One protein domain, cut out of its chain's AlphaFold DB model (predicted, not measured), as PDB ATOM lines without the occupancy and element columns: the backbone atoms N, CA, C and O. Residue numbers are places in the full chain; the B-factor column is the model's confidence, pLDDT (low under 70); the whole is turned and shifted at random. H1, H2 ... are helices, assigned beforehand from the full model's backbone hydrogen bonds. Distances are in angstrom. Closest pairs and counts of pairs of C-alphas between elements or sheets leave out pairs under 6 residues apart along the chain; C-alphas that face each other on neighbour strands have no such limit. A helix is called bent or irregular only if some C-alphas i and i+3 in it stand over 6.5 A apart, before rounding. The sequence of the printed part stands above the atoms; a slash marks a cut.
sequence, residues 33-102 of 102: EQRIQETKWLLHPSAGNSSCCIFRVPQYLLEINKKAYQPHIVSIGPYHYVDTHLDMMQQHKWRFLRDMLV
ATOM      1  N   GLU A  33     -51.216  27.016   1.467       80.25
ATOM      2  CA  GLU A  33     -51.590  26.390   0.195       80.25
ATOM      3  C   GLU A  33     -50.951  27.093  -1.004       80.25
ATOM      4  O   GLU A  33     -50.317  26.460  -1.848       80.25
ATOM      5  N   GLN A  34     -51.044  28.423  -1.053       85.06
ATOM      6  CA  GLN A  34     -50.447  29.197  -2.137       85.06
ATOM      7  C   GLN A  34     -48.922  29.053  -2.139       85.06
ATOM      8  O   GLN A  34     -48.322  28.853  -3.194       85.06
ATOM      9  N   ARG A  35     -48.285  29.047  -0.961       84.19
ATOM     10  CA  ARG A  35     -46.839  28.803  -0.862       84.19
ATOM     11  C   ARG A  35     -46.461  27.414  -1.369       84.19
ATOM     12  O   ARG A  35     -45.460  27.295  -2.068       84.19
ATOM     13  N   ILE A  36     -47.228  26.374  -1.044       86.44
ATOM     14  CA  ILE A  36     -46.991  25.006  -1.539       86.44
ATOM     15  C   ILE A  36     -47.101  24.965  -3.067       86.44
ATOM     16  O   ILE A  36     -46.235  24.382  -3.722       86.44
ATOM     17  N   GLN A  37     -48.119  25.621  -3.624       85.94
ATOM     18  CA  GLN A  37     -48.380  25.664  -5.062       85.94
ATOM     19  C   GLN A  37     -47.299  26.423  -5.845       85.94
ATOM     20  O   GLN A  37     -46.928  26.015  -6.947       85.94
ATOM     21  N   GLU A  38     -46.793  27.523  -5.288       90.62
ATOM     22  CA  GLU A  38     -45.747  28.354  -5.897       90.62
ATOM     23  C   GLU A  38     -44.334  27.813  -5.637       90.62
ATOM     24  O   GLU A  38     -43.373  28.211  -6.305       90.62
ATOM     25  N   THR A  39     -44.180  26.893  -4.679       88.38
ATOM     26  CA  THR A  39     -42.881  26.300  -4.366       88.38
ATOM     27  C   THR A  39     -42.384  25.487  -5.551       88.38
ATOM     28  O   THR A  39     -42.918  24.436  -5.908       88.38
ATOM     29  N   LYS A  40     -41.269  25.934  -6.127       93.69
ATOM     30  CA  LYS A  40     -40.490  25.133  -7.065       93.69
ATOM     31  C   LYS A  40     -39.674  24.100  -6.291       93.69
ATOM     32  O   LYS A  40     -38.542  24.360  -5.880       93.69
ATOM     33  N   TRP A  41     -40.256  22.924  -6.093       87.12
ATOM     34  CA  TRP A  41     -39.585  21.805  -5.441       87.12
ATOM     35  C   TRP A  41     -38.339  21.378  -6.232       87.12
ATOM     36  O   TRP A  41     -38.406  21.111  -7.429       87.12
ATOM     37  N   LEU A  42     -37.191  21.308  -5.551       90.31
ATOM     38  CA  LEU A  42     -35.965  20.702  -6.096       90.31
ATOM     39  C   LEU A  42     -35.949  19.177  -5.920       90.31
ATOM     40  O   LEU A  42     -35.111  18.487  -6.495       90.31
ATOM     41  N   LEU A  43     -36.856  18.659  -5.094       81.31
ATOM     42  CA  LEU A  43     -37.002  17.239  -4.827       81.31
ATOM     43  C   LEU A  43     -37.860  16.590  -5.918       81.31
ATOM     44  O   LEU A  43     -38.829  17.176  -6.394       81.31
ATOM     45  N   HIS A  44     -37.517  15.357  -6.290       82.06
ATOM     46  CA  HIS A  44     -38.344  14.552  -7.188       82.06
ATOM     47  C   HIS A  44     -39.731  14.308  -6.554       82.06
ATOM     48  O   HIS A  44     -39.786  14.129  -5.339       82.06
ATOM     49  N   PRO A  45     -40.839  14.208  -7.318       74.31
ATOM     50  CA  PRO A  45     -42.174  13.942  -6.759       74.31
ATOM     51  C   PRO A  45     -42.292  12.648  -5.936       74.31
ATOM     52  O   PRO A  45     -43.213  12.494  -5.145       74.31
ATOM     53  N   SER A  46     -41.357  11.706  -6.103       73.19
ATOM     54  CA  SER A  46     -41.265  10.504  -5.261       73.19
ATOM     55  C   SER A  46     -40.502  10.717  -3.948       73.19
ATOM     56  O   SER A  46     -40.387   9.785  -3.155       73.19
ATOM     57  N   ALA A  47     -39.923  11.889  -3.700       72.38
ATOM     58  CA  ALA A  47     -39.348  12.211  -2.402       72.38
ATOM     59  C   ALA A  47     -40.501  12.343  -1.396       72.38
ATOM     60  O   ALA A  47     -41.359  13.205  -1.542       72.38
ATOM     61  N   GLY A  48     -40.556  11.443  -0.412       65.50
ATOM     62  CA  GLY A  48     -41.687  11.336   0.520       65.50
ATOM     63  C   GLY A  48     -42.786  10.348   0.102       65.50
ATOM     64  O   GLY A  48     -43.741  10.166   0.851       65.50
ATOM     65  N   ASN A  49     -42.642   9.651  -1.035       69.75
ATOM     66  CA  ASN A  49     -43.396   8.421  -1.321       69.75
ATOM     67  C   ASN A  49     -43.164   7.407  -0.177       69.75
ATOM     68  O   ASN A  49     -42.089   7.384   0.419       69.75
ATOM     69  N   SER A  50     -44.139   6.533   0.086       62.06
ATOM     70  CA  SER A  50     -44.029   5.315   0.914       62.06
ATOM     71  C   SER A  50     -42.746   4.469   0.744       62.06
ATOM     72  O   SER A  50     -42.446   3.646   1.602       62.06
ATOM     73  N   SER A  51     -41.974   4.655  -0.331       70.81
ATOM     74  CA  SER A  51     -40.678   4.025  -0.593       70.81
ATOM     75  C   SER A  51     -39.477   4.793  -0.017       70.81
ATOM     76  O   SER A  51     -38.340   4.343  -0.162       70.81
ATOM     77  N   CYS A  52     -39.681   5.961   0.602       68.56
ATOM     78  CA  CYS A  52     -38.635   6.663   1.334       68.56
ATOM     79  C   CYS A  52     -38.341   5.900   2.628       68.56
ATOM     80  O   CYS A  52     -39.185   5.787   3.514       68.56
ATOM     81  N   CYS A  53     -37.134   5.354   2.723       75.19
ATOM     82  CA  CYS A  53     -36.698   4.538   3.844       75.19
ATOM     83  C   CYS A  53     -35.504   5.198   4.535       75.19
ATOM     84  O   CYS A  53     -34.517   5.576   3.908       75.19
ATOM     85  N   ILE A  54     -35.600   5.321   5.858       83.31
ATOM     86  CA  ILE A  54     -34.458   5.630   6.714       83.31
ATOM     87  C   ILE A  54     -33.963   4.284   7.232       83.31
ATOM     88  O   ILE A  54     -34.691   3.576   7.932       83.31
ATOM     89  N   PHE A  55     -32.742   3.906   6.869       87.12
ATOM     90  CA  PHE A  55     -32.153   2.639   7.288       87.12
ATOM     91  C   PHE A  55     -31.473   2.771   8.646       87.12
ATOM     92  O   PHE A  55     -30.855   3.790   8.958       87.12
ATOM     93  N   ARG A  56     -31.566   1.712   9.450       90.00
ATOM     94  CA  ARG A  56     -30.770   1.602  10.668       90.00
ATOM     95  C   ARG A  56     -29.304   1.431  10.281       90.00
ATOM     96  O   ARG A  56     -28.992   0.657   9.380       90.00
ATOM     97  N   VAL A  57     -28.411   2.120  10.985       91.19
ATOM     98  CA  VAL A  57     -26.968   1.965  10.779       91.19
ATOM     99  C   VAL A  57     -26.560   0.531  11.153       91.19
ATOM    100  O   VAL A  57     -26.883   0.091  12.261       91.19
ATOM    101  N   PRO A  58     -25.873  -0.212  10.265       95.00
ATOM    102  CA  PRO A  58     -25.315  -1.520  10.589       95.00
ATOM    103  C   PRO A  58     -24.418  -1.491  11.832       95.00
ATOM    104  O   PRO A  58     -23.626  -0.569  12.019       95.00
ATOM    105  N   GLN A  59     -24.499  -2.542  12.649       94.94
ATOM    106  CA  GLN A  59     -23.820  -2.613  13.948       94.94
ATOM    107  C   GLN A  59     -22.297  -2.413  13.851       94.94
ATOM    108  O   GLN A  59     -21.728  -1.656  14.631       94.94
ATOM    109  N   TYR A  60     -21.647  -2.997  12.841       96.62
ATOM    110  CA  TYR A  60     -20.199  -2.861  12.657       96.62
ATOM    111  C   TYR A  60     -19.761  -1.406  12.386       96.62
ATOM    112  O   TYR A  60     -18.676  -1.001  12.791       96.62
ATOM    113  N   LEU A  61     -20.601  -0.581  11.743       96.12
ATOM    114  CA  LEU A  61     -20.302   0.842  11.530       96.12
ATOM    115  C   LEU A  61     -20.438   1.648  12.825       96.12
ATOM    116  O   LEU A  61     -19.655   2.569  13.063       96.12
ATOM    117  N   LEU A  62     -21.404   1.283  13.675       93.44
ATOM    118  CA  LEU A  62     -21.562   1.883  15.001       93.44
ATOM    119  C   LEU A  62     -20.359   1.581  15.902       93.44
ATOM    120  O   LEU A  62     -19.957   2.442  16.682       93.44
ATOM    121  N   GLU A  63     -19.770   0.392  15.782       95.81
ATOM    122  CA  GLU A  63     -18.569  -0.001  16.532       95.81
ATOM    123  C   GLU A  63     -17.326   0.780  16.095       95.81
ATOM    124  O   GLU A  63     -16.527   1.170  16.943       95.81
ATOM    125  N   ILE A  64     -17.198   1.084  14.797       97.38
ATOM    126  CA  ILE A  64     -16.091   1.895  14.269       97.38
ATOM    127  C   ILE A  64     -16.167   3.335  14.791       97.38
ATOM    128  O   ILE A  64     -15.154   3.896  15.213       97.38
ATOM    129  N   ASN A  65     -17.347   3.964  14.747       94.94
ATOM    130  CA  ASN A  65     -17.508   5.333  15.234       94.94
ATOM    131  C   ASN A  65     -18.939   5.642  15.683       94.94
ATOM    132  O   ASN A  65     -19.718   6.272  14.969       94.94
ATOM    133  N   LYS A  66     -19.263   5.282  16.925       91.69
ATOM    134  CA  LYS A  66     -20.581   5.541  17.518       91.69
ATOM    135  C   LYS A  66     -20.976   7.023  17.502       91.69
ATOM    136  O   LYS A  66     -22.134   7.346  17.251       91.69
ATOM    137  N   LYS A  67     -20.021   7.928  17.748       91.50
ATOM    138  CA  LYS A  67     -20.291   9.372  17.846       91.50
ATOM    139  C   LYS A  67     -20.722   9.986  16.515       91.50
ATOM    140  O   LYS A  67     -21.484  10.943  16.529       91.50
ATOM    141  N   ALA A  68     -20.281   9.425  15.386       92.38
ATOM    142  CA  ALA A  68     -20.694   9.890  14.061       92.38
ATOM    143  C   ALA A  68     -22.181   9.637  13.765       92.38
ATOM    144  O   ALA A  68     -22.771  10.354  12.963       92.38
ATOM    145  N   TYR A  69     -22.789   8.643  14.417       91.19
ATOM    146  CA  TYR A  69     -24.175   8.234  14.167       91.19
ATOM    147  C   TYR A  69     -25.133   8.598  15.308       91.19
ATOM    148  O   TYR A  69     -26.334   8.373  15.187       91.19
ATOM    149  N   GLN A  70     -24.629   9.154  16.414       90.81
ATOM    150  CA  GLN A  70     -25.464   9.600  17.524       90.81
ATOM    151  C   GLN A  70     -25.905  11.061  17.307       90.81
ATOM    152  O   GLN A  70     -25.059  11.959  17.228       90.81
ATOM    153  N   PRO A  71     -27.217  11.346  17.240       92.38
ATOM    154  CA  PRO A  71     -27.708  12.713  17.147       92.38
ATOM    155  C   PRO A  71     -27.400  13.478  18.436       92.38
ATOM    156  O   PRO A  71     -27.601  12.979  19.543       92.38
ATOM    157  N   HIS A  72     -26.923  14.712  18.279       90.94
ATOM    158  CA  HIS A  72     -26.549  15.570  19.406       90.94
ATOM    159  C   HIS A  72     -27.709  16.460  19.868       90.94
ATOM    160  O   HIS A  72     -27.899  16.645  21.061       90.94
ATOM    161  N   ILE A  73     -28.482  16.997  18.918       90.81
ATOM    162  CA  ILE A  73     -29.564  17.957  19.186       90.81
ATOM    163  C   ILE A  73     -30.891  17.404  18.669       90.81
ATOM    164  O   ILE A  73     -31.859  17.297  19.410       90.81
ATOM    165  N   VAL A  74     -30.936  17.008  17.394       91.44
ATOM    166  CA  VAL A  74     -32.151  16.523  16.737       91.44
ATOM    167  C   VAL A  74     -31.900  15.175  16.071       91.44
ATOM    168  O   VAL A  74     -30.931  15.002  15.338       91.44
ATOM    169  N   SER A  75     -32.790  14.213  16.316       90.81
ATOM    170  CA  SER A  75     -32.844  12.972  15.539       90.81
ATOM    171  C   SER A  75     -33.738  13.129  14.315       90.81
ATOM    172  O   SER A  75     -34.809  13.731  14.411       90.81
ATOM    173  N   ILE A  76     -33.338  12.541  13.190       85.56
ATOM    174  CA  ILE A  76     -34.166  12.409  11.992       85.56
ATOM    175  C   ILE A  76     -34.518  10.927  11.827       85.56
ATOM    176  O   ILE A  76     -33.633  10.084  11.706       85.56
ATOM    177  N   GLY A  77     -35.816  10.611  11.827       84.25
ATOM    178  CA  GLY A  77     -36.317   9.241  11.702       84.25
ATOM    179  C   GLY A  77     -36.612   8.532  13.034       84.25
ATOM    180  O   GLY A  77     -36.599   9.162  14.093       84.25
ATOM    181  N   PRO A  78     -36.927   7.223  12.990       85.31
ATOM    182  CA  PRO A  78     -37.521   6.503  14.122       85.31
ATOM    183  C   PRO A  78     -36.511   5.950  15.143       85.31
ATOM    184  O   PRO A  78     -36.903   5.547  16.234       85.31
ATOM    185  N   TYR A  79     -35.216   5.897  14.818       88.62
ATOM    186  CA  TYR A  79     -34.263   5.066  15.570       88.62
ATOM    187  C   TYR A  79     -33.725   5.670  16.874       88.62
ATOM    188  O   TYR A  79     -33.166   4.927  17.674       88.62
ATOM    189  N   HIS A  80     -33.901   6.973  17.116       87.50
ATOM    190  CA  HIS A  80     -33.443   7.642  18.349       87.50
ATOM    191  C   HIS A  80     -34.602   8.280  19.123       87.50
ATOM    192  O   HIS A  80     -34.477   9.367  19.679       87.50
ATOM    193  N   TYR A  81     -35.775   7.643  19.111       78.00
ATOM    194  CA  TYR A  81     -36.943   8.152  19.835       78.00
ATOM    195  C   TYR A  81     -36.815   8.008  21.364       78.00
ATOM    196  O   TYR A  81     -37.456   8.746  22.096       78.00
ATOM    197  N   VAL A  82     -35.984   7.075  21.841       79.69
ATOM    198  CA  VAL A  82     -35.862   6.701  23.268       79.69
ATOM    199  C   VAL A  82     -34.735   7.466  23.986       79.69
ATOM    200  O   VAL A  82     -34.513   7.298  25.181       79.69
ATOM    201  N   ASP A  83     -34.005   8.313  23.263       87.50
ATOM    202  CA  ASP A  83     -32.850   9.033  23.786       87.50
ATOM    203  C   ASP A  83     -33.307  10.298  24.538       87.50
ATOM    204  O   ASP A  83     -33.659  11.303  23.919       87.50
ATOM    205  N   THR A  84     -33.262  10.275  25.874       90.19
ATOM    206  CA  THR A  84     -33.794  11.351  26.740       90.19
ATOM    207  C   THR A  84     -33.166  12.722  26.484       90.19
ATOM    208  O   THR A  84     -33.801  13.754  26.693       90.19
ATOM    209  N   HIS A  85     -31.916  12.778  26.005       91.62
ATOM    210  CA  HIS A  85     -31.264  14.049  25.660       91.62
ATOM    211  C   HIS A  85     -31.874  14.725  24.421       91.62
ATOM    212  O   HIS A  85     -31.570  15.886  24.155       91.62
ATOM    213  N   LEU A  86     -32.746  14.034  23.679       92.69
ATOM    214  CA  LEU A  86     -33.424  14.546  22.487       92.69
ATOM    215  C   LEU A  86     -34.875  14.974  22.751       92.69
ATOM    216  O   LEU A  86     -35.493  15.563  21.858       92.69
ATOM    217  N   ASP A  87     -35.422  14.726  23.946       91.69
ATOM    218  CA  ASP A  87     -36.841  14.944  24.271       91.69
ATOM    219  C   ASP A  87     -37.302  16.375  23.994       91.69
ATOM    220  O   ASP A  87     -38.372  16.599  23.422       91.69
ATOM    221  N   MET A  88     -36.466  17.355  24.340       93.31
ATOM    222  CA  MET A  88     -36.750  18.769  24.095       93.31
ATOM    223  C   MET A  88     -36.999  19.033  22.604       93.31
ATOM    224  O   MET A  88     -37.990  19.665  22.231       93.31
ATOM    225  N   MET A  89     -36.148  18.490  21.730       93.94
ATOM    226  CA  MET A  89     -36.322  18.651  20.290       93.94
ATOM    227  C   MET A  89     -37.498  17.849  19.742       93.94
ATOM    228  O   MET A  89     -38.124  18.298  18.783       93.94
ATOM    229  N   GLN A  90     -37.858  16.713  20.345       91.25
ATOM    230  CA  GLN A  90     -39.088  16.009  19.969       91.25
ATOM    231  C   GLN A  90     -40.332  16.851  20.280       91.25
ATOM    232  O   GLN A  90     -41.219  16.967  19.434       91.25
ATOM    233  N   GLN A  91     -40.379  17.513  21.439       92.31
ATOM    234  CA  GLN A  91     -41.474  18.430  21.777       92.31
ATOM    235  C   GLN A  91     -41.542  19.621  20.814       92.31
ATOM    236  O   GLN A  91     -42.634  20.002  20.387       92.31
ATOM    237  N   HIS A  92     -40.395  20.184  20.421       93.00
ATOM    238  CA  HIS A  92     -40.366  21.259  19.429       93.00
ATOM    239  C   HIS A  92     -40.919  20.821  18.071       93.00
ATOM    240  O   HIS A  92     -41.707  21.567  17.496       93.00
ATOM    241  N   LYS A  93     -40.604  19.613  17.583       91.38
ATOM    242  CA  LYS A  93     -41.194  19.095  16.331       91.38
ATOM    243  C   LYS A  93     -42.720  19.060  16.388       91.38
ATOM    244  O   LYS A  93     -43.370  19.475  15.434       91.38
ATOM    245  N   TRP A  94     -43.289  18.614  17.509       90.88
ATOM    246  CA  TRP A  94     -44.742  18.587  17.693       90.88
ATOM    247  C   TRP A  94     -45.364  19.980  17.751       90.88
ATOM    248  O   TRP A  94     -46.442  20.179  17.196       90.88
ATOM    249  N   ARG A  95     -44.694  20.941  18.398       93.31
ATOM    250  CA  ARG A  95     -45.132  22.344  18.405       93.31
ATOM    251  C   ARG A  95     -45.149  22.922  16.992       93.31
ATOM    252  O   ARG A  95     -46.189  23.395  16.566       93.31
ATOM    253  N   PHE A  96     -44.058  22.770  16.240       88.94
ATOM    254  CA  PHE A  96     -43.994  23.227  14.848       88.94
ATOM    255  C   PHE A  96     -45.069  22.588  13.969       88.94
ATOM    256  O   PHE A  96     -45.696  23.283  13.177       88.94
ATOM    257  N   LEU A  97     -45.305  21.280  14.114       88.06
ATOM    258  CA  LEU A  97     -46.358  20.604  13.361       88.06
ATOM    259  C   LEU A  97     -47.742  21.160  13.708       88.06
ATOM    260  O   LEU A  97     -48.531  21.418  12.808       88.06
ATOM    261  N   ARG A  98     -48.033  21.371  14.998       89.06
ATOM    262  CA  ARG A  98     -49.291  21.992  15.433       89.06
ATOM    263  C   ARG A  98     -49.464  23.368  14.799       89.06
ATOM    264  O   ARG A  98     -50.516  23.622  14.236       89.06
ATOM    265  N   ASP A  99     -48.439  24.207  14.864       85.00
ATOM    266  CA  ASP A  99     -48.497  25.582  14.362       85.00
ATOM    267  C   ASP A  99     -48.637  25.649  12.827       85.00
ATOM    268  O   ASP A  99     -49.036  26.677  12.297       85.00
ATOM    269  N   MET A 100     -48.313  24.569  12.103       78.19
ATOM    270  CA  MET A 100     -48.559  24.449  10.658       78.19
ATOM    271  C   MET A 100     -49.955  23.925  10.304       78.19
ATOM    272  O   MET A 100     -50.396  24.112   9.172       78.19
ATOM    273  N   LEU A 101     -50.607  23.207  11.220       77.00
ATOM    274  CA  LEU A 101     -51.914  22.580  11.001       77.00
ATOM    275  C   LEU A 101     -53.089  23.436  11.501       77.00
ATOM    276  O   LEU A 101     -54.238  23.071  11.251       77.00
ATOM    277  N   VAL A 102     -52.809  24.516  12.236       65.00
ATOM    278  CA  VAL A 102     -53.779  25.494  12.763       65.00
ATOM    279  C   VAL A 102     -53.755  26.743  11.895       65.00
ATOM    280  O   VAL A 102     -54.857  27.269  11.624       65.00
TER     281      VAL A 102
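AT A GLANCE: This is residues 33 to 102 of the 102 residues of an uncharacterized protein of Prunus yedoensis var. nudiflora (UniProt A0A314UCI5). The model is an open frame: the long helix H4 makes one long side, residues 39 to 58 the other, small H2 and H3 a corner at one end, and H1 stands free at the other. Residues 70 to 83 fold inward between H3 and H4. The printed part has 70 residues with four named helices, H1 to H4 in order, and no named strand; its class is all helix, though helices hold 34 residues, under half. It is loose, with radius of gyration of the C-alphas 16.1 A, and spans 47 by 28 by 18 A.

IN THESE COORDINATES: H4, residues 84 to 101, runs 26.5 A from C-alpha 84 at (-33.794, 11.351, 26.740) to C-alpha 101 at (-51.914, 22.580, 11.001); it is irregular, C-alphas 85 and 88 being 7.4 A apart. H3 is residues 66 to 69, 5.6 A; H2 residues 59 to 64, 9.0 A; H1 residues 33 to 38, 8.7 A, from (-51.590, 26.390, 0.195).

HOW THE PARTS SIT: H4 is apart from H1, H2 and H3. H2 and H3 are close but not clearly touching; their closest C-alphas, of Leu 62 and Tyr 69, are 6.9 A apart. H1 is apart from H2 and H3. Each O i to N i+4 pair is within hydrogen-bond range in H1 and H2, 12 of 14 in H4; H3 is too short for one.

THE WHOLE: The C-alphas of Gln 34 and Glu 63, the two farthest apart, are 47.1 A apart. The printed part has no cut. Links H1 to H2 and H3 to H4 are long, H2 to H3 tight. Residues 33 to 52 and 94 to 102 stand free. Mean pLDDT of the printed part is 86.4; residues 48 to 50, 52 and 102 are under 70.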